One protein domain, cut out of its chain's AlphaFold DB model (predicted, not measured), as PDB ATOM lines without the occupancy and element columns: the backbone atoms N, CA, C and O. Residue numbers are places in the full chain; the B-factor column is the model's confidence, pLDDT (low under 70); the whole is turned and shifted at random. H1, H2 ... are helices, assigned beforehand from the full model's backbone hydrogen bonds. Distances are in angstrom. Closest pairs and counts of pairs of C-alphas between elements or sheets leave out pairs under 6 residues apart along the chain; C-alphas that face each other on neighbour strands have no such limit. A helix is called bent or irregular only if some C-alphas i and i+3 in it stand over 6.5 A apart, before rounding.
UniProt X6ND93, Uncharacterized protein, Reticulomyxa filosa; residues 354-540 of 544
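AT A GLANCE: This is residues 354 to 540 of the 544 residues of an uncharacterized protein of Reticulomyxa filosa (UniProt X6ND93). One long helix, H2, runs through the fold as a spine, with H8 crossing it at 40 degrees near the middle of the whole. H1 and H7 meet the beginning of H2, H3, H4 and H5 gather towards its other end, and the helical hairpin of H9 and H10 packs on H8 on the side away from H2, with H6 touching H1 and H10. Residues 425 to 430 stick out. The printed part has 187 residues with ten named helices, H1 to H10 in order, and no named strand; it is all helix, its helix packing mostly crossed. It is compact, with a radius of gyration of the C-alphas of 17.4 A and spans of 53 by 40 by 34 A.

IN THESE COORDINATES: H1, residues 354 to 366, begins at C-alpha 354 (204.470, 127.337, 288.265). H2, residues 369 to 397, is the longest at 41.9 A and ends at C-alpha 397 (187.836, 134.899, 254.342). H3 is residues 401 to 410, H4 residues 412 to 420, and H5 residues 431 to 446, 22.5 A. H6 is residues 452 to 465, 20.4 A, H7 residues 467 to 475, and H8 residues 478 to 496, 28.4 A. H9 is residues 509 to 519, and H10, residues 527 to 539, ends at C-alpha 539 (203.816, 146.475, 278.761). H3 and H8 are irregular, only just: C-alphas 405 and 408 are 6.6 A apart, C-alphas 479 and 482 7.0 A.

HOW THE PARTS SIT: H2 is the hub, touching six helices. It touches H8 at a steep tilt of 40 degrees, the same way; the closest C-alphas are those of Phe 378 and Ala 485, 4.7 A. H1 and H2 touch only at the corner, at Tyr 366 and Lys 372, closest C-alphas 5.1 A apart. H2 touches H7 with residues 370 to 374 alone, closest C-alphas Lys 370 and Lys 474, 6.6 A. With residues 386 to 396 alone it touches H5, closest C-alphas His 393 and Leu 439, 5.8 A. H2 and H3 form a helical hairpin, closest C-alphas Cys 395 and Ala 403, 6.4 A. H4 touches H2, closest C-alphas Thr 385 and Thr 413, 5.9 A. H9 and H10 form a helical hairpin at a shallow tilt of 23 degrees, closest C-alphas Thr 517 and Ala 530, 5.9 A. H10 touches H8, closest C-alphas Ser 495 and Thr 538, 5.6 A, and H6, closest C-alphas Val 455 and Ala 531, 6.4 A. H2 and H10 are apart. Every O i to N i+4 pair is within hydrogen-bond range in H1, H2, H4, H5, H6 and H7; H3 has 3 of 6, H8 13 of 15, H9 5 of 7 and H10 8 of 9.

THE WHOLE: The C-alphas of Leu 356 and Lys 426, the two farthest apart, are 54.6 A apart. The printed part has no cut. The link H8 to H9, 12 residues, is long. The mean pLDDT of the printed part is 82.0; 35 residues are under 70, among them residues 422 to 429 and 499 to 511.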
ATOM      1  N   ASN A 354     205.193 126.390 289.114       72.94
ATOM      2  CA  ASN A 354     204.470 127.337 288.265       72.94
ATOM      3  C   ASN A 354     202.983 127.409 288.619       72.94
ATOM      4  O   ASN A 354     202.465 128.508 288.794       72.94
ATOM      5  N   ARG A 355     202.311 126.267 288.812       74.31
ATOM      6  CA  ARG A 355     200.901 126.234 289.240       74.31
ATOM      7  C   ARG A 355     200.696 126.820 290.633       74.31
ATOM      8  O   ARG A 355     199.713 127.514 290.867       74.31
ATOM      9  N   LEU A 356     201.612 126.563 291.565       76.94
ATOM     10  CA  LEU A 356     201.542 127.150 292.903       76.94
ATOM     11  C   LEU A 356     201.704 128.674 292.836       76.94
ATOM     12  O   LEU A 356     200.927 129.399 293.451       76.94
ATOM     13  N   MET A 357     202.659 129.155 292.038       74.31
ATOM     14  CA  MET A 357     202.842 130.581 291.767       74.31
ATOM     15  C   MET A 357     201.586 131.205 291.153       74.31
ATOM     16  O   MET A 357     201.174 132.274 291.593       74.31
ATOM     17  N   GLU A 358     200.934 130.527 290.206       76.81
ATOM     18  CA  GLU A 358     199.671 130.980 289.601       76.81
ATOM     19  C   GLU A 358     198.553 131.104 290.635       76.81
ATOM     20  O   GLU A 358     197.855 132.116 290.669       76.81
ATOM     21  N   ILE A 359     198.408 130.111 291.516       79.38
ATOM     22  CA  ILE A 359     197.425 130.148 292.605       79.38
ATOM     23  C   ILE A 359     197.718 131.315 293.551       79.38
ATOM     24  O   ILE A 359     196.796 132.041 293.916       79.38
ATOM     25  N   CYS A 360     198.982 131.538 293.918       77.88
ATOM     26  CA  CYS A 360     199.375 132.667 294.762       77.88
ATOM     27  C   CYS A 360     199.071 134.018 294.093       77.88
ATOM     28  O   CYS A 360     198.553 134.923 294.743       77.88
ATOM     29  N   GLN A 361     199.340 134.150 292.793       82.44
ATOM     30  CA  GLN A 361     199.086 135.371 292.024       82.44
ATOM     31  C   GLN A 361     197.592 135.652 291.868       82.44
ATOM     32  O   GLN A 361     197.148 136.778 292.085       82.44
ATOM     33  N   LEU A 362     196.794 134.629 291.562       83.88
ATOM     34  CA  LEU A 362     195.340 134.758 291.537       83.88
ATOM     35  C   LEU A 362     194.807 135.091 292.931       83.88
ATOM     36  O   LEU A 362     194.030 136.029 293.067       83.88
ATOM     37  N   SER A 363     195.268 134.404 293.978       84.06
ATOM     38  CA  SER A 363     194.886 134.723 295.358       84.06
ATOM     39  C   SER A 363     195.179 136.186 295.693       84.06
ATOM     40  O   SER A 363     194.330 136.851 296.275       84.06
ATOM     41  N   TYR A 364     196.335 136.710 295.284       87.44
ATOM     42  CA  TYR A 364     196.685 138.118 295.469       87.44
ATOM     43  C   TYR A 364     195.722 139.069 294.740       87.44
ATOM     44  O   TYR A 364     195.244 140.033 295.334       87.44
ATOM     45  N   ILE A 365     195.387 138.783 293.476       89.50
ATOM     46  CA  ILE A 365     194.410 139.570 292.704       89.50
ATOM     47  C   ILE A 365     193.046 139.566 293.406       89.50
ATOM     48  O   ILE A 365     192.447 140.622 293.589       89.50
ATOM     49  N   TYR A 366     192.578 138.397 293.847       89.06
ATOM     50  CA  TYR A 366     191.268 138.232 294.483       89.06
ATOM     51  C   TYR A 366     191.190 138.784 295.915       89.06
ATOM     52  O   TYR A 366     190.087 139.014 296.405       89.06
ATOM     53  N   GLN A 367     192.322 139.029 296.578       90.75
ATOM     54  CA  GLN A 367     192.384 139.717 297.875       90.75
ATOM     55  C   GLN A 367     192.231 141.243 297.757       90.75
ATOM     56  O   GLN A 367     192.063 141.926 298.768       90.75
ATOM     57  N   HIS A 368     192.292 141.798 296.545       91.88
ATOM     58  CA  HIS A 368     192.232 143.233 296.295       91.88
ATOM     59  C   HIS A 368     191.062 143.573 295.363       91.88
ATOM     60  O   HIS A 368     191.166 143.387 294.153       91.88
ATOM     61  N   ASP A 369     189.982 144.145 295.904       93.50
ATOM     62  CA  ASP A 369     188.720 144.374 295.175       93.50
ATOM     63  C   ASP A 369     188.906 145.078 293.819       93.50
ATOM     64  O   ASP A 369     188.472 144.568 292.791       93.50
ATOM     65  N   LYS A 370     189.657 146.188 293.772       94.06
ATOM     66  CA  LYS A 370     189.908 146.916 292.511       94.06
ATOM     67  C   LYS A 370     190.699 146.107 291.478       94.06
ATOM     68  O   LYS A 370     190.467 146.254 290.282       94.06
ATOM     69  N   LEU A 371     191.652 145.283 291.921       91.69
ATOM     70  CA  LEU A 371     192.445 144.437 291.019       91.69
ATOM     71  C   LEU A 371     191.618 143.282 290.489       91.69
ATOM     72  O   LEU A 371     191.711 142.969 289.306       91.69
ATOM     73  N   LYS A 372     190.810 142.674 291.356       94.19
ATOM     74  CA  LYS A 372     189.843 141.657 290.972       94.19
ATOM     75  C   LYS A 372     188.886 142.204 289.915       94.19
ATOM     76  O   LYS A 372     188.783 141.612 288.845       94.19
ATOM     77  N   ASP A 373     188.262 143.351 290.174       94.56
ATOM     78  CA  ASP A 373     187.331 143.975 289.233       94.56
ATOM     79  C   ASP A 373     188.029 144.298 287.908       94.56
ATOM     80  O   ASP A 373     187.538 143.936 286.838       94.56
ATOM     81  N   PHE A 374     189.215 144.916 287.965       94.44
ATOM     82  CA  PHE A 374     190.014 145.195 286.775       94.44
ATOM     83  C   PHE A 374     190.290 143.922 285.971       94.44
ATOM     84  O   PHE A 374     190.079 143.905 284.759       94.44
ATOM     85  N   PHE A 375     190.744 142.858 286.636       92.12
ATOM     86  CA  PHE A 375     191.078 141.587 286.007       92.12
ATOM     87  C   PHE A 375     189.853 140.949 285.346       92.12
ATOM     88  O   PHE A 375     189.923 140.551 284.184       92.12
ATOM     89  N   GLU A 376     188.707 140.919 286.029       92.94
ATOM     90  CA  GLU A 376     187.455 140.394 285.477       92.94
ATOM     91  C   GLU A 376     187.001 141.180 284.234       92.94
ATOM     92  O   GLU A 376     186.662 140.579 283.206       92.94
ATOM     93  N   TYR A 377     187.055 142.518 284.277       95.00
ATOM     94  CA  TYR A 377     186.752 143.357 283.114       95.00
ATOM     95  C   TYR A 377     187.751 143.148 281.979       95.00
ATOM     96  O   TYR A 377     187.339 143.006 280.827       95.00
ATOM     97  N   PHE A 378     189.046 143.087 282.280       91.00
ATOM     98  CA  PHE A 378     190.095 142.897 281.282       91.00
ATOM     99  C   PHE A 378     189.918 141.569 280.547       91.00
ATOM    100  O   PHE A 378     189.925 141.538 279.315       91.00
ATOM    101  N   VAL A 379     189.699 140.473 281.283       89.25
ATOM    102  CA  VAL A 379     189.462 139.146 280.700       89.25
ATOM    103  C   VAL A 379     188.207 139.167 279.833       89.25
ATOM    104  O   VAL A 379     188.227 138.685 278.700       89.25
ATOM    105  N   ARG A 380     187.117 139.768 280.324       92.38
ATOM    106  CA  ARG A 380     185.867 139.885 279.566       92.38
ATOM    107  C   ARG A 380     186.057 140.659 278.259       92.38
ATOM    108  O   ARG A 380     185.614 140.183 277.214       92.38
ATOM    109  N   PHE A 381     186.716 141.817 278.305       92.94
ATOM    110  CA  PHE A 381     186.960 142.643 277.122       92.94
ATOM    111  C   PHE A 381     187.928 141.981 276.146       92.94
ATOM    112  O   PHE A 381     187.664 142.016 274.948       92.94
ATOM    113  N   SER A 382     188.987 141.328 276.628       88.25
ATOM    114  CA  SER A 382     189.939 140.599 275.777       88.25
ATOM    115  C   SER A 382     189.229 139.514 274.975       88.25
ATOM    116  O   SER A 382     189.342 139.449 273.756       88.25
ATOM    117  N   VAL A 383     188.412 138.706 275.650       88.50
ATOM    118  CA  VAL A 383     187.679 137.604 275.017       88.50
ATOM    119  C   VAL A 383     186.691 138.120 273.984       88.50
ATOM    120  O   VAL A 383     186.627 137.583 272.881       88.50
ATOM    121  N   GLN A 384     185.934 139.164 274.324       93.00
ATOM    122  CA  GLN A 384     185.020 139.791 273.377       93.00
ATOM    123  C   GLN A 384     185.770 140.318 272.146       93.00
ATOM    124  O   GLN A 384     185.377 140.020 271.022       93.00
ATOM    125  N   THR A 385     186.876 141.030 272.361       91.88
ATOM    126  CA  THR A 385     187.733 141.591 271.306       91.88
ATOM    127  C   THR A 385     188.245 140.493 270.372       91.88
ATOM    128  O   THR A 385     188.171 140.629 269.155       91.88
ATOM    129  N   PHE A 386     188.702 139.366 270.920       90.06
ATOM    130  CA  PHE A 386     189.241 138.254 270.132       90.06
ATOM    131  C   PHE A 386     188.171 137.527 269.326       90.06
ATOM    132  O   PHE A 386     188.399 137.202 268.164       90.06
ATOM    133  N   ILE A 387     186.984 137.329 269.902       91.62
ATOM    134  CA  ILE A 387     185.838 136.780 269.171       91.62
ATOM    135  C   ILE A 387     185.440 137.716 268.026       91.62
ATOM    136  O   ILE A 387     185.171 137.250 266.922       91.62
ATOM    137  N   GLU A 388     185.417 139.027 268.266       94.88
ATOM    138  CA  GLU A 388     185.076 140.025 267.249       94.88
ATOM    139  C   GLU A 388     186.105 140.058 266.107       94.88
ATOM    140  O   GLU A 388     185.703 140.083 264.942       94.88
ATOM    141  N   ILE A 389     187.407 139.980 266.412       94.12
ATOM    142  CA  ILE A 389     188.486 139.880 265.413       94.12
ATOM    143  C   ILE A 389     188.352 138.592 264.594       94.12
ATOM    144  O   ILE A 389     188.353 138.653 263.365       94.12
ATOM    145  N   ALA A 390     188.171 137.442 265.250       93.25
ATOM    146  CA  ALA A 390     188.028 136.155 264.573       93.25
ATOM    147  C   ALA A 390     186.779 136.107 263.683       93.25
ATOM    148  O   ALA A 390     186.828 135.627 262.548       93.25
ATOM    149  N   TYR A 391     185.666 136.663 264.167       95.88
ATOM    150  CA  TYR A 391     184.447 136.820 263.384       95.88
ATOM    151  C   TYR A 391     184.698 137.681 262.144       95.88
ATOM    152  O   TYR A 391     184.413 137.238 261.031       95.88
ATOM    153  N   ALA A 392     185.302 138.861 262.306       95.50
ATOM    154  CA  ALA A 392     185.609 139.752 261.193       95.50
ATOM    155  C   ALA A 392     186.540 139.104 260.164       95.50
ATOM    156  O   ALA A 392     186.248 139.133 258.968       95.50
ATOM    157  N   HIS A 393     187.610 138.449 260.622       95.06
ATOM    158  CA  HIS A 393     188.513 137.690 259.763       95.06
ATOM    159  C   HIS A 393     187.761 136.608 258.970       95.06
ATOM    160  O   HIS A 393     187.936 136.501 257.756       95.06
ATOM    161  N   SER A 394     186.856 135.861 259.616       95.75
ATOM    162  CA  SER A 394     186.042 134.839 258.948       95.75
ATOM    163  C   SER A 394     185.085 135.417 257.898       95.75
ATOM    164  O   SER A 394     184.896 134.804 256.847       95.75
ATOM    165  N   CYS A 395     184.512 136.603 258.132       95.69
ATOM    166  CA  CYS A 395     183.658 137.283 257.157       95.69
ATOM    167  C   CYS A 395     184.441 137.651 255.893       95.69
ATOM    168  O   CYS A 395     183.959 137.396 254.790       95.69
ATOM    169  N   PHE A 396     185.658 138.184 256.046       94.50
ATOM    170  CA  PHE A 396     186.535 138.479 254.911       94.50
ATOM    171  C   PHE A 396     187.002 137.211 254.188       94.50
ATOM    172  O   PHE A 396     186.940 137.157 252.961       94.50
ATOM    173  N   ALA A 397     187.403 136.171 254.925       93.38
ATOM    174  CA  ALA A 397     187.836 134.899 254.342       93.38
ATOM    175  C   ALA A 397     186.724 134.217 253.522       93.38
ATOM    176  O   ALA A 397     186.992 133.636 252.471       93.38
ATOM    177  N   ASN A 398     185.472 134.326 253.977       95.81
ATOM    178  CA  ASN A 398     184.298 133.776 253.296       95.81
ATOM    179  C   ASN A 398     183.677 134.724 252.256       95.81
ATOM    180  O   ASN A 398     182.708 134.337 251.607       95.81
ATOM    181  N   GLN A 399     184.210 135.943 252.099       95.06
ATOM    182  CA  GLN A 399     183.676 136.976 251.203       95.06
ATOM    183  C   GLN A 399     182.188 137.301 251.464       95.06
ATOM    184  O   GLN A 399     181.412 137.511 250.533       95.06
ATOM    185  N   ASP A 400     181.767 137.340 252.735       95.06
ATOM    186  CA  ASP A 400     180.395 137.718 253.111       95.06
ATOM    187  C   ASP A 400     180.218 139.243 253.027       95.06
ATOM    188  O   ASP A 400     180.341 139.963 254.023       95.06
ATOM    189  N   GLU A 401     179.936 139.740 251.817       93.75
ATOM    190  CA  GLU A 401     179.788 141.174 251.524       93.75
ATOM    191  C   GLU A 401     178.808 141.866 252.477       93.75
ATOM    192  O   GLU A 401     179.083 142.961 252.964       93.75
ATOM    193  N   LYS A 402     177.689 141.212 252.821       93.81
ATOM    194  CA  LYS A 402     176.671 141.804 253.693       93.81
ATOM    195  C   LYS A 402     177.195 141.997 255.113       93.81
ATOM    196  O   LYS A 402     176.956 143.045 255.719       93.81
ATOM    197  N   ALA A 403     177.889 141.002 255.666       92.50
ATOM    198  CA  ALA A 403     178.494 141.130 256.986       92.50
ATOM    199  C   ALA A 403     179.580 142.218 256.993       92.50
ATOM    200  O   ALA A 403     179.591 143.057 257.900       92.50
ATOM    201  N   ILE A 404     180.420 142.254 255.953       92.44
ATOM    202  CA  ILE A 404     181.509 143.226 255.798       92.44
ATOM    203  C   ILE A 404     180.975 144.661 255.733       92.44
ATOM    204  O   ILE A 404     181.485 145.525 256.442       92.44
ATOM    205  N   THR A 405     179.922 144.926 254.954       89.62
ATOM    206  CA  THR A 405     179.415 146.296 254.770       89.62
ATOM    207  C   THR A 405     178.442 146.745 255.859       89.62
ATOM    208  O   THR A 405     178.412 147.924 256.207       89.62
ATOM    209  N   GLU A 406     177.609 145.847 256.402       91.69
ATOM    210  CA  GLU A 406     176.526 146.239 257.321       91.69
ATOM    211  C   GLU A 406     176.843 145.982 258.801       91.69
ATOM    212  O   GLU A 406     176.385 146.744 259.661       91.69
ATOM    213  N   GLN A 407     177.572 144.904 259.113       92.94
ATOM    214  CA  GLN A 407     177.741 144.409 260.485       92.94
ATOM    215  C   GLN A 407     179.093 144.799 261.078       92.94
ATOM    216  O   GLN A 407     179.118 145.399 262.153       92.94
ATOM    217  N   LEU A 408     180.200 144.535 260.376       91.94
ATOM    218  CA  LEU A 408     181.552 144.832 260.869       91.94
ATOM    219  C   LEU A 408     181.758 146.306 261.256       91.94
ATOM    220  O   LEU A 408     182.277 146.548 262.346       91.94
ATOM    221  N   PRO A 409     181.264 147.306 260.496       91.69
ATOM    222  CA  PRO A 409     181.434 148.711 260.859       91.69
ATOM    223  C   PRO A 409     180.652 149.118 262.106       91.69
ATOM    224  O   PRO A 409     180.790 150.248 262.562       91.69
ATOM    225  N   ARG A 410     179.785 148.258 262.658       93.12
ATOM    226  CA  ARG A 410     179.065 148.516 263.916       93.12
ATOM    227  C   ARG A 410     179.816 147.987 265.134       93.12
ATOM    228  O   ARG A 410     179.548 148.460 266.236       93.12
ATOM    229  N   ILE A 411     180.742 147.052 264.937       94.56
ATOM    230  CA  ILE A 411     181.513 146.416 266.004       94.56
ATOM    231  C   ILE A 411     182.631 147.367 266.445       94.56
ATOM    232  O   ILE A 411     183.439 147.809 265.632       94.56
ATOM    233  N   GLU A 412     182.677 147.701 267.736       93.00
ATOM    234  CA  GLU A 412     183.614 148.705 268.260       93.00
ATOM    235  C   GLU A 412     185.081 148.292 268.082       93.00
ATOM    236  O   GLU A 412     185.895 149.117 267.675       93.00
ATOM    237  N   THR A 413     185.414 147.022 268.326       91.56
ATOM    238  CA  THR A 413     186.776 146.508 268.124       91.56
ATOM    239  C   THR A 413     187.223 146.677 266.679       91.56
ATOM    240  O   THR A 413     188.349 147.091 266.426       91.56
ATOM    241  N   ILE A 414     186.332 146.420 265.719       94.00
ATOM    242  CA  ILE A 414     186.670 146.520 264.298       94.00
ATOM    243  C   ILE A 414     186.830 147.974 263.876       94.00
ATOM    244  O   ILE A 414     187.760 148.273 263.134       94.00
ATOM    245  N   LYS A 415     186.008 148.891 264.405       92.44
ATOM    246  CA  LYS A 415     186.234 150.338 264.235       92.44
ATOM    247  C   LYS A 415     187.606 150.759 264.749       92.44
ATOM    248  O   LYS A 415     188.310 151.481 264.062       92.44
ATOM    249  N   PHE A 416     187.992 150.274 265.925       92.00
ATOM    250  CA  PHE A 416     189.294 150.578 266.504       92.00
ATOM    251  C   PHE A 416     190.449 150.030 265.648       92.00
ATOM    252  O   PHE A 416     191.362 150.774 265.313       92.00
ATOM    253  N   VAL A 417     190.390 148.765 265.215       90.25
ATOM    254  CA  VAL A 417     191.400 148.183 264.304       90.25
ATOM    255  C   VAL A 417     191.474 148.967 262.991       90.25
ATOM    256  O   VAL A 417     192.558 149.246 262.483       90.25
ATOM    257  N   ALA A 418     190.325 149.377 262.464       88.69
ATOM    258  CA  ALA A 418     190.236 150.227 261.290       88.69
ATOM    259  C   ALA A 418     190.894 151.601 261.472       88.69
ATOM    260  O   ALA A 418     191.549 152.074 260.550       88.69
ATOM    261  N   GLU A 419     190.727 152.241 262.629       89.06
ATOM    262  CA  GLU A 419     191.374 153.520 262.958       89.06
ATOM    263  C   GLU A 419     192.900 153.381 263.054       89.06
ATOM    264  O   GLU A 419     193.626 154.308 262.705       89.06
ATOM    265  N   LEU A 420     193.384 152.214 263.487       84.50
ATOM    266  CA  LEU A 420     194.812 151.889 263.528       84.50
ATOM    267  C   LEU A 420     195.389 151.504 262.167       84.50
ATOM    268  O   LEU A 420     196.607 151.492 262.009       84.50
ATOM    269  N   THR A 421     194.539 151.165 261.197       81.88
ATOM    270  CA  THR A 421     194.974 150.762 259.862       81.88
ATOM    271  C   THR A 421     195.319 152.026 259.072       81.88
ATOM    272  O   THR A 421     194.411 152.791 258.736       81.88
ATOM    273  N   PRO A 422     196.599 152.288 258.746       68.94
ATOM    274  CA  PRO A 422     196.957 153.455 257.958       68.94
ATOM    275  C   PRO A 422     196.385 153.281 256.550       68.94
ATOM    276  O   PRO A 422     196.921 152.542 255.728       68.94
ATOM    277  N   GLY A 423     195.274 153.957 256.264       64.81
ATOM    278  CA  GLY A 423     194.799 154.101 254.897       64.81
ATOM    279  C   GLY A 423     195.810 154.957 254.155       64.81
ATOM    280  O   GLY A 423     195.878 156.153 254.411       64.81
ATOM    281  N   ASP A 424     196.630 154.358 253.293       59.00
ATOM    282  CA  ASP A 424     197.573 155.105 252.468       59.00
ATOM    283  C   ASP A 424     196.762 155.950 251.471       59.00
ATOM    284  O   ASP A 424     196.212 155.405 250.513       59.00
ATOM    285  N   PRO A 425     196.646 157.279 251.660       58.31
ATOM    286  CA  PRO A 425     195.777 158.102 250.825       58.31
ATOM    287  C   PRO A 425     196.275 158.172 249.372       58.31
ATOM    288  O   PRO A 425     195.563 158.667 248.498       58.31
ATOM    289  N   LYS A 426     197.507 157.704 249.107       61.62
ATOM    290  CA  LYS A 426     198.134 157.680 247.782       61.62
ATOM    291  C   LYS A 426     197.986 156.334 247.071       61.62
ATOM    292  O   LYS A 426     198.019 156.315 245.839       61.62
ATOM    293  N   ASN A 427     197.801 155.232 247.799       58.19
ATOM    294  CA  ASN A 427     197.590 153.910 247.213       58.19
ATOM    295  C   ASN A 427     196.096 153.615 247.087       58.19
ATOM    296  O   ASN A 427     195.338 153.691 248.043       58.19
ATOM    297  N   LYS A 428     195.667 153.212 245.890       55.69
ATOM    298  CA  LYS A 428     194.287 152.781 245.605       55.69
ATOM    299  C   LYS A 428     193.947 151.404 246.201       55.69
ATOM    300  O   LYS A 428     193.105 150.702 245.641       55.69
ATOM    301  N   GLU A 429     194.611 150.967 247.269       67.44
ATOM    302  CA  GLU A 429     194.145 149.774 247.972       67.44
ATOM    303  C   GLU A 429     192.790 150.102 248.601       67.44
ATOM    304  O   GLU A 429     192.615 151.142 249.235       67.44
ATOM    305  N   SER A 430     191.798 149.241 248.357       79.25
ATOM    306  CA  SER A 430     190.509 149.374 249.032       79.25
ATOM    307  C   SER A 430     190.769 149.325 250.534       79.25
ATOM    308  O   SER A 430     191.474 148.433 250.999       79.25
ATOM    309  N   TYR A 431     190.190 150.251 251.293       82.25
ATOM    310  CA  TYR A 431     190.234 150.252 252.757       82.25
ATOM    311  C   TYR A 431     189.892 148.872 253.353       82.25
ATOM    312  O   TYR A 431     190.503 148.436 254.326       82.25
ATOM    313  N   GLU A 432     188.980 148.142 252.710       84.75
ATOM    314  CA  GLU A 432     188.618 146.766 253.062       84.75
ATOM    315  C   GLU A 432     189.797 145.790 252.944       84.75
ATOM    316  O   GLU A 432     189.941 144.893 253.768       84.75
ATOM    317  N   HIS A 433     190.667 145.975 251.948       87.44
ATOM    318  CA  HIS A 433     191.863 145.160 251.756       87.44
ATOM    319  C   HIS A 433     192.896 145.409 252.860       87.44
ATOM    320  O   HIS A 433     193.442 144.455 253.416       87.44
ATOM    321  N   SER A 434     193.127 146.676 253.223       87.50
ATOM    322  CA  SER A 434     194.044 147.029 254.312       87.50
ATOM    323  C   SER A 434     193.520 146.529 255.662       87.50
ATOM    324  O   SER A 434     194.267 145.897 256.405       87.50
ATOM    325  N   LEU A 435     192.223 146.704 255.941       90.06
ATOM    326  CA  LEU A 435     191.588 146.179 257.153       90.06
ATOM    327  C   LEU A 435     191.669 144.647 257.215       90.06
ATOM    328  O   LEU A 435     192.000 144.087 258.258       90.06
ATOM    329  N   HIS A 436     191.410 143.955 256.101       92.69
ATOM    330  CA  HIS A 436     191.529 142.500 256.041       92.69
ATOM    331  C   HIS A 436     192.953 142.027 256.356       92.69
ATOM    332  O   HIS A 436     193.132 141.055 257.093       92.69
ATOM    333  N   LYS A 437     193.969 142.728 255.847       90.19
ATOM    334  CA  LYS A 437     195.377 142.415 256.107       90.19
ATOM    335  C   LYS A 437     195.732 142.555 257.588       90.19
ATOM    336  O   LYS A 437     196.341 141.640 258.135       90.19
ATOM    337  N   GLU A 438     195.312 143.634 258.246       90.38
ATOM    338  CA  GLU A 438     195.553 143.823 259.685       90.38
ATOM    339  C   GLU A 438     194.788 142.797 260.535       90.38
ATOM    340  O   GLU A 438     195.346 142.207 261.460       90.38
ATOM    341  N   LEU A 439     193.538 142.482 260.174       92.69
ATOM    342  CA  LEU A 439     192.776 141.409 260.824       92.69
ATOM    343  C   LEU A 439     193.433 140.037 260.644       92.69
ATOM    344  O   LEU A 439     193.375 139.217 261.555       92.69
ATOM    345  N   THR A 440     194.074 139.791 259.501       92.88
ATOM    346  CA  THR A 440     194.830 138.555 259.255       92.88
ATOM    347  C   THR A 440     196.055 138.480 260.161       92.88
ATOM    348  O   THR A 440     196.290 137.444 260.769       92.88
ATOM    349  N   VAL A 441     196.801 139.579 260.331       89.44
ATOM    350  CA  VAL A 441     197.942 139.638 261.265       89.44
ATOM    351  C   VAL A 441     197.487 139.382 262.702       89.44
ATOM    352  O   VAL A 441     198.096 138.575 263.405       89.44
ATOM    353  N   ALA A 442     196.398 140.028 263.127       89.25
ATOM    354  CA  ALA A 442     195.829 139.808 264.450       89.25
ATOM    355  C   ALA A 442     195.367 138.355 264.632       89.25
ATOM    356  O   ALA A 442     195.676 137.754 265.656       89.25
ATOM    357  N   GLN A 443     194.689 137.766 263.643       91.62
ATOM    358  CA  GLN A 443     194.245 136.374 263.708       91.62
ATOM    359  C   GLN A 443     195.421 135.395 263.746       91.62
ATOM    360  O   GLN A 443     195.441 134.522 264.605       91.62
ATOM    361  N   GLU A 444     196.424 135.562 262.879       89.44
ATOM    362  CA  GLU A 444     197.631 134.727 262.888       89.44
ATOM    363  C   GLU A 444     198.346 134.784 264.238       89.44
ATOM    364  O   GLU A 444     198.935 133.797 264.670       89.44
ATOM    365  N   TYR A 445     198.306 135.934 264.908       84.19
ATOM    366  CA  TYR A 445     198.831 136.067 266.256       84.19
ATOM    367  C   TYR A 445     197.952 135.352 267.296       84.19
ATOM    368  O   TYR A 445     198.476 134.641 268.151       84.19
ATOM    369  N   LEU A 446     196.627 135.508 267.225       85.50
ATOM    370  CA  LEU A 446     195.693 134.815 268.117       85.50
ATOM    371  C   LEU A 446     195.789 133.291 267.981       85.50
ATOM    372  O   LEU A 446     195.686 132.596 268.984       85.50
ATOM    373  N   ASP A 447     196.056 132.782 266.780       85.81
ATOM    374  CA  ASP A 447     196.261 131.354 266.522       85.81
ATOM    375  C   ASP A 447     197.583 130.823 267.121       85.81
ATOM    376  O   ASP A 447     197.727 129.618 267.325       85.81
ATOM    377  N   LEU A 448     198.552 131.705 267.410       80.94
ATOM    378  CA  LEU A 448     199.805 131.368 268.104       80.94
ATOM    379  C   LEU A 448     199.679 131.432 269.629       80.94
ATOM    380  O   LEU A 448     200.555 130.924 270.333       80.94
ATOM    381  N   LEU A 449     198.638 132.080 270.154       74.69
ATOM    382  CA  LEU A 449     198.402 132.101 271.588       74.69
ATOM    383  C   LEU A 449     197.955 130.711 272.068       74.69
ATOM    384  O   LEU A 449     197.244 130.005 271.350       74.69
ATOM    385  N   PRO A 450     198.339 130.304 273.292       67.00
ATOM    386  CA  PRO A 450     197.763 129.116 273.903       67.00
ATOM    387  C   PRO A 450     196.248 129.197 274.017       67.00
ATOM    388  O   PRO A 450     195.637 130.257 273.867       67.00
ATOM    389  N   ASP A 451     195.681 128.071 274.455       70.69
ATOM    390  CA  ASP A 451     194.345 128.033 275.027       70.69
ATOM    391  C   ASP A 451     194.086 129.244 275.942       70.69
ATOM    392  O   ASP A 451     194.968 129.732 276.664       70.69
ATOM    393  N   ARG A 452     192.846 129.727 275.889       63.28
ATOM    394  CA  ARG A 452     192.387 130.994 276.468       63.28
ATOM    395  C   ARG A 452     192.816 131.165 277.929       63.28
ATOM    396  O   ARG A 452     193.104 132.281 278.358       63.28
ATOM    397  N   ASP A 453     192.892 130.068 278.669       63.69
ATOM    398  CA  ASP A 453     193.231 130.043 280.088       63.69
ATOM    399  C   ASP A 453     194.683 130.461 280.370       63.69
ATOM    400  O   ASP A 453     194.935 131.208 281.316       63.69
ATOM    401  N   ALA A 454     195.651 130.077 279.533       67.94
ATOM    402  CA  ALA A 454     197.056 130.426 279.774       67.94
ATOM    403  C   ALA A 454     197.339 131.913 279.508       67.94
ATOM    404  O   ALA A 454     198.159 132.534 280.181       67.94
ATOM    405  N   VAL A 455     196.612 132.512 278.565       67.88
ATOM    406  CA  VAL A 455     196.664 133.952 278.295       67.88
ATOM    407  C   VAL A 455     196.146 134.744 279.499       67.88
ATOM    408  O   VAL A 455     196.782 135.699 279.941       67.88
ATOM    409  N   VAL A 456     195.026 134.305 280.078       67.06
ATOM    410  CA  VAL A 456     194.444 134.889 281.296       67.06
ATOM    411  C   VAL A 456     195.412 134.780 282.478       67.06
ATOM    412  O   VAL A 456     195.595 135.747 283.219       67.06
ATOM    413  N   VAL A 457     196.088 133.640 282.624       68.88
ATOM    414  CA  VAL A 457     197.109 133.425 283.658       68.88
ATOM    415  C   VAL A 457     198.296 134.375 283.492       68.88
ATOM    416  O   VAL A 457     198.757 134.959 284.472       68.88
ATOM    417  N   GLN A 458     198.781 134.575 282.268       72.69
ATOM    418  CA  GLN A 458     199.912 135.469 282.006       72.69
ATOM    419  C   GLN A 458     199.566 136.944 282.234       72.69
ATOM    420  O   GLN A 458     200.381 137.712 282.745       72.69
ATOM    421  N   VAL A 459     198.326 137.335 281.948       71.94
ATOM    422  CA  VAL A 459     197.806 138.654 282.326       71.94
ATOM    423  C   VAL A 459     197.745 138.791 283.849       71.94
ATOM    424  O   VAL A 459     198.185 139.803 284.387       71.94
ATOM    425  N   GLY A 460     197.257 137.768 284.561       71.50
ATOM    426  CA  GLY A 460     197.252 137.755 286.026       71.50
ATOM    427  C   GLY A 460     198.661 137.915 286.604       71.50
ATOM    428  O   GLY A 460     198.904 138.793 287.433       71.50
ATOM    429  N   ARG A 461     199.627 137.154 286.075       75.12
ATOM    430  CA  ARG A 461     201.062 137.307 286.367       75.12
ATOM    431  C   ARG A 461     201.515 138.746 286.185       75.12
ATOM    432  O   ARG A 461     202.054 139.336 287.118       75.12
ATOM    433  N   HIS A 462     201.248 139.328 285.023       74.44
ATOM    434  CA  HIS A 462     201.647 140.693 284.712       74.44
ATOM    435  C   HIS A 462     201.108 141.712 285.730       74.44
ATOM    436  O   HIS A 462     201.875 142.534 286.238       74.44
ATOM    437  N   LEU A 463     199.826 141.613 286.089       68.75
ATOM    438  CA  LEU A 463     199.197 142.509 287.063       68.75
ATOM    439  C   LEU A 463     199.802 142.382 288.462       68.75
ATOM    440  O   LEU A 463     199.936 143.382 289.159       68.75
ATOM    441  N   THR A 464     200.201 141.174 288.864       73.56
ATOM    442  CA  THR A 464     200.849 140.960 290.169       73.56
ATOM    443  C   THR A 464     202.306 141.418 290.217       73.56
ATOM    444  O   THR A 464     202.794 141.778 291.285       73.56
ATOM    445  N   VAL A 465     203.008 141.413 289.080       77.56
ATOM    446  CA  VAL A 465     204.449 141.705 289.009       77.56
ATOM    447  C   VAL A 465     204.728 143.176 288.697       77.56
ATOM    448  O   VAL A 465     205.761 143.696 289.111       77.56
ATOM    449  N   SER A 466     203.840 143.872 287.980       81.38
ATOM    450  CA  SER A 466     204.078 145.254 287.556       81.38
ATOM    451  C   SER A 466     203.624 146.276 288.612       81.38
ATOM    452  O   SER A 466     202.423 146.540 288.734       81.38
ATOM    453  N   PRO A 467     204.549 146.936 289.341       79.94
ATOM    454  CA  PRO A 467     204.176 147.912 290.367       79.94
ATOM    455  C   PRO A 467     203.496 149.153 289.772       79.94
ATOM    456  O   PRO A 467     202.704 149.800 290.452       79.94
ATOM    457  N   VAL A 468     203.777 149.471 288.503       82.81
ATOM    458  CA  VAL A 468     203.219 150.633 287.798       82.81
ATOM    459  C   VAL A 468     201.728 150.441 287.529       82.81
ATOM    460  O   VAL A 468     200.925 151.275 287.940       82.81
ATOM    461  N   HIS A 469     201.344 149.318 286.915       82.00
ATOM    462  CA  HIS A 469     199.934 149.011 286.645       82.00
ATOM    463  C   HIS A 469     199.146 148.827 287.939       82.00
ATOM    464  O   HIS A 469     198.019 149.297 288.063       82.00
ATOM    465  N   HIS A 470     199.763 148.209 288.945       84.06
ATOM    466  CA  HIS A 470     199.151 148.064 290.259       84.06
ATOM    467  C   HIS A 470     198.864 149.412 290.927       84.06
ATOM    468  O   HIS A 470     197.785 149.610 291.485       84.06
ATOM    469  N   ALA A 471     199.812 150.352 290.862       87.75
ATOM    470  CA  ALA A 471     199.632 151.697 291.398       87.75
ATOM    471  C   ALA A 471     198.527 152.460 290.654       87.75
ATOM    472  O   ALA A 471     197.692 153.096 291.295       87.75
ATOM    473  N   GLU A 472     198.478 152.348 289.326       92.00
ATOM    474  CA  GLU A 472     197.441 152.965 288.495       92.00
ATOM    475  C   GLU A 472     196.043 152.411 288.811       92.00
ATOM    476  O   GLU A 472     195.122 153.184 289.065       92.00
ATOM    477  N   ILE A 473     195.888 151.084 288.892       91.94
ATOM    478  CA  ILE A 473     194.608 150.437 289.224       91.94
ATOM    479  C   ILE A 473     194.160 150.806 290.643       91.94
ATOM    480  O   ILE A 473     192.977 151.052 290.887       91.94
ATOM    481  N   LYS A 474     195.093 150.886 291.598       90.44
ATOM    482  CA  LYS A 474     194.777 151.326 292.963       90.44
ATOM    483  C   LYS A 474     194.344 152.792 293.016       90.44
ATOM    484  O   LYS A 474     193.424 153.108 293.780       90.44
ATOM    485  N   ALA A 475     194.984 153.654 292.225       93.06
ATOM    486  CA  ALA A 475     194.694 155.082 292.146       93.06
ATOM    487  C   ALA A 475     193.389 155.397 291.393       93.06
ATOM    488  O   ALA A 475     192.751 156.402 291.697       93.06
ATOM    489  N   ALA A 476     192.973 154.539 290.460       94.12
ATOM    490  CA  ALA A 476     191.743 154.707 289.695       94.12
ATOM    491  C   ALA A 476     190.488 154.653 290.585       94.12
ATOM    492  O   ALA A 476     190.406 153.887 291.555       94.12
ATOM    493  N   GLU A 477     189.479 155.452 290.245       95.62
ATOM    494  CA  GLU A 477     188.145 155.332 290.842       95.62
ATOM    495  C   GLU A 477     187.473 154.027 290.383       95.62
ATOM    496  O   GLU A 477     187.722 153.558 289.274       95.62
ATOM    497  N   GLU A 478     186.579 153.445 291.190       93.94
ATOM    498  CA  GLU A 478     185.877 152.193 290.835       93.94
ATOM    499  C   GLU A 478     185.135 152.294 289.489       93.94
ATOM    500  O   GLU A 478     185.132 151.358 288.691       93.94
ATOM    501  N   SER A 479     184.581 153.470 289.184       95.25
ATOM    502  CA  SER A 479     183.916 153.778 287.912       95.25
ATOM    503  C   SER A 479     184.866 153.788 286.704       95.25
ATOM    504  O   SER A 479     184.422 153.591 285.571       95.25
ATOM    505  N   GLN A 480     186.164 154.007 286.928       96.25
ATOM    506  CA  GLN A 480     187.196 154.077 285.892       96.25
ATOM    507  C   GLN A 480     187.797 152.702 285.580       96.25
ATOM    508  O   GLN A 480     188.338 152.515 284.491       96.25
ATOM    509  N   ILE A 481     187.658 151.724 286.481       95.19
ATOM    510  CA  ILE A 481     188.227 150.377 286.332       95.19
ATOM    511  C   ILE A 481     187.828 149.696 285.006       95.19
ATOM    512  O   ILE A 481     188.724 149.219 284.302       95.19
ATOM    513  N   PRO A 482     186.549 149.697 284.573       96.38
ATOM    514  CA  PRO A 482     186.174 149.097 283.292       96.38
ATOM    515  C   PRO A 482     186.781 149.836 282.091       96.38
ATOM    516  O   PRO A 482     187.123 149.217 281.085       96.38
ATOM    517  N   ILE A 483     186.916 151.164 282.187       95.25
ATOM    518  CA  ILE A 483     187.482 152.004 281.123       95.25
ATOM    519  C   ILE A 483     188.971 151.695 280.973       95.25
ATOM    520  O   ILE A 483     189.437 151.462 279.860       95.25
ATOM    521  N   LEU A 484     189.686 151.622 282.097       92.69
ATOM    522  CA  LEU A 484     191.101 151.284 282.138       92.69
ATOM    523  C   LEU A 484     191.346 149.881 281.571       92.69
ATOM    524  O   LEU A 484     192.191 149.708 280.700       92.69
ATOM    525  N   ALA A 485     190.557 148.889 281.993       92.19
ATOM    526  CA  ALA A 485     190.660 147.523 281.486       92.19
ATOM    527  C   ALA A 485     190.464 147.463 279.963       92.19
ATOM    528  O   ALA A 485     191.262 146.857 279.250       92.19
ATOM    529  N   LYS A 486     189.440 148.150 279.447       92.94
ATOM    530  CA  LYS A 486     189.175 148.244 278.006       92.94
ATOM    531  C   LYS A 486     190.308 148.943 277.249       92.94
ATOM    532  O   LYS A 486     190.666 148.506 276.158       92.94
ATOM    533  N   GLN A 487     190.876 150.001 277.822       92.00
ATOM    534  CA  GLN A 487     192.011 150.722 277.247       92.00
ATOM    535  C   GLN A 487     193.249 149.820 277.137       92.00
ATOM    536  O   GLN A 487     193.870 149.774 276.080       92.00
ATOM    537  N   ARG A 488     193.547 149.018 278.167       89.12
ATOM    538  CA  ARG A 488     194.668 148.063 278.135       89.12
ATOM    539  C   ARG A 488     194.491 146.964 277.083       89.12
ATOM    540  O   ARG A 488     195.462 146.566 276.448       89.12
ATOM    541  N   VAL A 489     193.260 146.511 276.836       89.50
ATOM    542  CA  VAL A 489     192.977 145.576 275.728       89.50
ATOM    543  C   VAL A 489     193.202 146.242 274.367       89.50
ATOM    544  O   VAL A 489     193.778 145.627 273.472       89.50
ATOM    545  N   LYS A 490     192.802 147.509 274.209       90.12
ATOM    546  CA  LYS A 490     193.065 148.284 272.985       90.12
ATOM    547  C   LYS A 490     194.560 148.468 272.735       90.12
ATOM    548  O   LYS A 490     195.010 148.273 271.611       90.12
ATOM    549  N   GLU A 491     195.328 148.789 273.773       87.12
ATOM    550  CA  GLU A 491     196.790 148.871 273.697       87.12
ATOM    551  C   GLU A 491     197.404 147.536 273.280       87.12
ATOM    552  O   GLU A 491     198.249 147.498 272.395       87.12
ATOM    553  N   TRP A 492     196.909 146.428 273.825       85.19
ATOM    554  CA  TRP A 492     197.379 145.107 273.431       85.19
ATOM    555  C   TRP A 492     197.129 144.800 271.949       85.19
ATOM    556  O   TRP A 492     198.047 144.377 271.247       85.19
ATOM    557  N   VAL A 493     195.928 145.087 271.438       87.94
ATOM    558  CA  VAL A 493     195.626 144.948 270.003       87.94
ATOM    559  C   VAL A 493     196.512 145.869 269.164       87.94
ATOM    560  O   VAL A 493     197.088 145.433 268.173       87.94
ATOM    561  N   ALA A 494     196.688 147.125 269.571       87.19
ATOM    562  CA  ALA A 494     197.542 148.071 268.861       87.19
ATOM    563  C   ALA A 494     199.023 147.657 268.857       87.19
ATOM    564  O   ALA A 494     199.708 147.887 267.861       87.19
ATOM    565  N   SER A 495     199.519 147.003 269.909       83.88
ATOM    566  CA  SER A 495     200.867 146.426 269.934       83.88
ATOM    567  C   SER A 495     201.011 145.225 269.002       83.88
ATOM    568  O   SER A 495     202.036 145.122 268.331       83.88
ATOM    569  N   ILE A 496     199.989 144.367 268.890       83.62
ATOM    570  CA  ILE A 496     199.957 143.281 267.889       83.62
ATOM    571  C   ILE A 496     200.037 143.860 266.470       83.62
ATOM    572  O   ILE A 496     200.777 143.350 265.632       83.62
ATOM    573  N   LEU A 497     199.327 144.962 266.225       85.44
ATOM    574  CA  LEU A 497     199.305 145.661 264.939       85.44
ATOM    575  C   LEU A 497     200.492 146.624 264.737       85.44
ATOM    576  O   LEU A 497     200.620 147.224 263.675       85.44
ATOM    577  N   GLY A 498     201.380 146.789 265.725       78.38
ATOM    578  CA  GLY A 498     202.565 147.655 265.644       78.38
ATOM    579  C   GLY A 498     202.289 149.162 265.535       78.38
ATOM    580  O   GLY A 498     203.106 149.879 264.962       78.38
ATOM    581  N   ALA A 499     201.166 149.655 266.064       65.81
ATOM    582  CA  ALA A 499     200.676 151.014 265.809       65.81
ATOM    583  C   ALA A 499     201.272 152.137 266.700       65.81
ATOM    584  O   ALA A 499     200.996 153.310 266.457       65.81
ATOM    585  N   PHE A 500     202.079 151.827 267.726       54.38
ATOM    586  CA  PHE A 500     202.504 152.826 268.731       54.38
ATOM    587  C   PHE A 500     203.736 153.677 268.376       54.38
ATOM    588  O   PHE A 500     203.897 154.757 268.940       54.38
ATOM    589  N   ASP A 501     204.558 153.275 267.404       53.34
ATOM    590  CA  ASP A 501     205.794 153.992 267.050       53.34
ATOM    591  C   ASP A 501     205.642 154.788 265.746       53.34
ATOM    592  O   ASP A 501     206.262 154.499 264.724       53.34
ATOM    593  N   SER A 502     204.819 155.836 265.775       47.53
ATOM    594  CA  SER A 502     204.580 156.715 264.616       47.53
ATOM    595  C   SER A 502     205.751 157.650 264.260       47.53
ATOM    596  O   SER A 502     205.656 158.394 263.284       47.53
ATOM    597  N   LYS A 503     206.863 157.626 265.013       52.50
ATOM    598  CA  LYS A 503     208.032 158.491 264.759       52.50
ATOM    599  C   LYS A 503     209.125 157.872 263.883       52.50
ATOM    600  O   LYS A 503     209.918 158.630 263.335       52.50
ATOM    601  N   ASP A 504     209.106 156.560 263.644       49.88
ATOM    602  CA  ASP A 504     210.037 155.910 262.712       49.88
ATOM    603  C   ASP A 504     209.288 155.440 261.460       49.88
ATOM    604  O   ASP A 504     208.559 154.450 261.487       49.88
ATOM    605  N   GLN A 505     209.480 156.138 260.338       47.69
ATOM    606  CA  GLN A 505     208.828 155.893 259.039       47.69
ATOM    607  C   GLN A 505     209.244 154.581 258.326       47.69
ATOM    608  O   GLN A 505     209.323 154.532 257.099       47.69
ATOM    609  N   GLN A 506     209.493 153.483 259.041       49.16
ATOM    610  CA  GLN A 506     209.735 152.175 258.422       49.16
ATOM    611  C   GLN A 506     208.641 151.179 258.814       49.16
ATOM    612  O   GLN A 506     208.665 150.586 259.890       49.16
ATOM    613  N   GLY A 507     207.694 150.965 257.892       52.31
ATOM    614  CA  GLY A 507     206.514 150.091 258.003       52.31
ATOM    615  C   GLY A 507     206.785 148.582 258.126       52.31
ATOM    616  O   GLY A 507     206.056 147.781 257.550       52.31
ATOM    617  N   ASN A 508     207.826 148.178 258.859       56.22
ATOM    618  CA  ASN A 508     208.167 146.779 259.131       56.22
ATOM    619  C   ASN A 508     207.993 146.369 260.606       56.22
ATOM    620  O   ASN A 508     208.142 145.187 260.905       56.22
ATOM    621  N   LYS A 509     207.663 147.290 261.527       56.03
ATOM    622  CA  LYS A 509     207.578 146.985 262.971       56.03
ATOM    623  C   LYS A 509     206.376 146.105 263.360       56.03
ATOM    624  O   LYS A 509     206.539 145.220 264.190       56.03
ATOM    625  N   SER A 510     205.213 146.229 262.712       54.25
ATOM    626  CA  SER A 510     204.044 145.357 262.980       54.25
ATOM    627  C   SER A 510     204.317 143.876 262.691       54.25
ATOM    628  O   SER A 510     203.834 142.983 263.381       54.25
ATOM    629  N   ARG A 511     205.202 143.601 261.727       65.75
ATOM    630  CA  ARG A 511     205.686 142.246 261.444       65.75
ATOM    631  C   ARG A 511     206.730 141.764 262.439       65.75
ATOM    632  O   ARG A 511     206.912 140.558 262.524       65.75
ATOM    633  N   GLN A 512     207.396 142.648 263.185       75.19
ATOM    634  CA  GLN A 512     208.446 142.241 264.116       75.19
ATOM    635  C   GLN A 512     207.879 141.426 265.267       75.19
ATOM    636  O   GLN A 512     208.455 140.394 265.557       75.19
ATOM    637  N   LEU A 513     206.749 141.802 265.871       77.62
ATOM    638  CA  LEU A 513     206.192 141.035 266.991       77.62
ATOM    639  C   LEU A 513     205.813 139.612 266.558       77.62
ATOM    640  O   LEU A 513     206.297 138.638 267.126       77.62
ATOM    641  N   LEU A 514     205.028 139.497 265.484       80.00
ATOM    642  CA  LEU A 514     204.626 138.211 264.922       80.00
ATOM    643  C   LEU A 514     205.834 137.393 264.439       80.00
ATOM    644  O   LEU A 514     205.870 136.182 264.633       80.00
ATOM    645  N   GLN A 515     206.839 138.031 263.828       81.88
ATOM    646  CA  GLN A 515     208.075 137.355 263.421       81.88
ATOM    647  C   GLN A 515     208.924 136.933 264.615       81.88
ATOM    648  O   GLN A 515     209.464 135.838 264.580       81.88
ATOM    649  N   ILE A 516     209.042 137.748 265.662       84.62
ATOM    650  CA  ILE A 516     209.763 137.406 266.891       84.62
ATOM    651  C   ILE A 516     209.096 136.185 267.520       84.62
ATOM    652  O   ILE A 516     209.785 135.210 267.798       84.62
ATOM    653  N   THR A 517     207.767 136.182 267.647       82.50
ATOM    654  CA  THR A 517     207.026 135.031 268.177       82.50
ATOM    655  C   THR A 517     207.160 133.794 267.282       82.50
ATOM    656  O   THR A 517     207.382 132.707 267.796       82.50
ATOM    657  N   LYS A 518     207.090 133.925 265.947       84.44
ATOM    658  CA  LYS A 518     207.259 132.785 265.018       84.44
ATOM    659  C   LYS A 518     208.698 132.254 264.956       84.44
ATOM    660  O   LYS A 518     208.890 131.065 264.721       84.44
ATOM    661  N   ASN A 519     209.697 133.121 265.117       86.25
ATOM    662  CA  ASN A 519     211.117 132.762 265.038       86.25
ATOM    663  C   ASN A 519     211.668 132.249 266.374       86.25
ATOM    664  O   ASN A 519     212.724 131.614 266.393       86.25
ATOM    665  N   ASP A 520     210.984 132.520 267.484       86.19
ATOM    666  CA  ASP A 520     211.359 132.005 268.790       86.19
ATOM    667  C   ASP A 520     210.920 130.536 268.911       86.19
ATOM    668  O   ASP A 520     209.744 130.207 269.080       86.19
ATOM    669  N   SER A 521     211.894 129.625 268.827       83.00
ATOM    670  CA  SER A 521     211.656 128.182 268.945       83.00
ATOM    671  C   SER A 521     211.007 127.782 270.270       83.00
ATOM    672  O   SER A 521     210.332 126.757 270.316       83.00
ATOM    673  N   MET A 522     211.203 128.566 271.338       78.62
ATOM    674  CA  MET A 522     210.538 128.332 272.617       78.62
ATOM    675  C   MET A 522     209.102 128.831 272.579       78.62
ATOM    676  O   MET A 522     208.256 128.171 273.150       78.62
ATOM    677  N   ALA A 523     208.778 129.902 271.857       79.19
ATOM    678  CA  ALA A 523     207.390 130.358 271.718       79.19
ATOM    679  C   ALA A 523     206.516 129.368 270.929       79.19
ATOM    680  O   ALA A 523     205.316 129.273 271.173       79.19
ATOM    681  N   LEU A 524     207.116 128.599 270.013       75.38
ATOM    682  CA  LEU A 524     206.426 127.541 269.264       75.38
ATOM    683  C   LEU A 524     206.122 126.288 270.103       75.38
ATOM    684  O   LEU A 524     205.242 125.510 269.739       75.38
ATOM    685  N   VAL A 525     206.877 126.060 271.183       73.88
ATOM    686  CA  VAL A 525     206.780 124.855 272.031       73.88
ATOM    687  C   VAL A 525     206.124 125.171 273.374       73.88
ATOM    688  O   VAL A 525     205.320 124.390 273.876       73.88
ATOM    689  N   ASP A 526     206.462 126.323 273.940       73.81
ATOM    690  CA  ASP A 526     205.950 126.876 275.179       73.81
ATOM    691  C   ASP A 526     205.090 128.103 274.883       73.81
ATOM    692  O   ASP A 526     205.528 129.233 274.645       73.81
ATOM    693  N   THR A 527     203.800 127.859 274.962       66.94
ATOM    694  CA  THR A 527     202.772 128.847 274.712       66.94
ATOM    695  C   THR A 527     202.749 129.976 275.753       66.94
ATOM    696  O   THR A 527     202.308 131.089 275.459       66.94
ATOM    697  N   CYS A 528     203.253 129.737 276.971       68.75
ATOM    698  CA  CYS A 528     203.440 130.792 277.968       68.75
ATOM    699  C   CYS A 528     204.521 131.785 277.532       68.75
ATOM    700  O   CYS A 528     204.387 132.985 277.784       68.75
ATOM    701  N   HIS A 529     205.565 131.303 276.857       78.19
ATOM    702  CA  HIS A 529     206.633 132.135 276.308       78.19
ATOM    703  C   HIS A 529     206.129 133.022 275.160       78.19
ATOM    704  O   HIS A 529     206.423 134.217 275.143       78.19
ATOM    705  N   ALA A 530     205.268 132.497 274.281       72.88
ATOM    706  CA  ALA A 530     204.624 133.279 273.216       72.88
ATOM    707  C   ALA A 530     203.819 134.474 273.761       72.88
ATOM    708  O   ALA A 530     204.011 135.611 273.322       72.88
ATOM    709  N   ALA A 531     202.976 134.239 274.772       71.44
ATOM    710  CA  ALA A 531     202.235 135.303 275.453       71.44
ATOM    711  C   ALA A 531     203.176 136.299 276.160       71.44
ATOM    712  O   ALA A 531     202.940 137.509 276.139       71.44
ATOM    713  N   SER A 532     204.273 135.808 276.743       75.19
ATOM    714  CA  SER A 532     205.236 136.633 277.481       75.19
ATOM    715  C   SER A 532     206.011 137.589 276.572       75.19
ATOM    716  O   SER A 532     206.253 138.725 276.971       75.19
ATOM    717  N   ILE A 533     206.352 137.186 275.341       78.25
ATOM    718  CA  ILE A 533     206.984 138.061 274.333       78.25
ATOM    719  C   ILE A 533     206.122 139.298 274.072       78.25
ATOM    720  O   ILE A 533     206.632 140.417 273.984       78.25
ATOM    721  N   VAL A 534     204.806 139.120 273.996       68.38
ATOM    722  CA  VAL A 534     203.893 140.219 273.681       68.38
ATOM    723  C   VAL A 534     203.561 141.056 274.886       68.38
ATOM    724  O   VAL A 534     203.573 142.276 274.770       68.38
ATOM    725  N   LEU A 535     203.358 140.452 276.054       70.75
ATOM    726  CA  LEU A 535     203.228 141.226 277.288       70.75
ATOM    727  C   LEU A 535     204.503 142.039 277.562       70.75
ATOM    728  O   LEU A 535     204.420 143.189 277.983       70.75
ATOM    729  N   LYS A 536     205.680 141.497 277.230       76.31
ATOM    730  CA  LYS A 536     206.954 142.217 277.287       76.31
ATOM    731  C   LYS A 536     206.992 143.406 276.337       76.31
ATOM    732  O   LYS A 536     207.407 144.485 276.740       76.31
ATOM    733  N   HIS A 537     206.558 143.223 275.095       73.12
ATOM    734  CA  HIS A 537     206.592 144.284 274.092       73.12
ATOM    735  C   HIS A 537     205.490 145.340 274.293       73.12
ATOM    736  O   HIS A 537     205.689 146.507 273.977       73.12
ATOM    737  N   THR A 538     204.331 144.934 274.812       66.88
ATOM    738  CA  THR A 538     203.162 145.800 275.044       66.88
ATOM    739  C   THR A 538     203.318 146.585 276.344       66.88
ATOM    740  O   THR A 538     203.030 147.775 276.392       66.88
ATOM    741  N   PHE A 539     203.809 145.930 277.401       68.31
ATOM    742  CA  PHE A 539     203.816 146.475 278.761       68.31
ATOM    743  C   PHE A 539     205.221 146.627 279.367       68.31
ATOM    744  O   PHE A 539     205.348 146.935 280.552       68.31
ATOM    745  N   GLY A 540     206.284 146.402 278.587       64.56
ATOM    746  CA  GLY A 540     207.674 146.628 279.001       64.56
ATOM    747  C   GLY A 540     208.219 145.634 280.035       64.56
ATOM    748  O   GLY A 540     209.137 145.971 280.778       64.56
TER     749      GLY A 540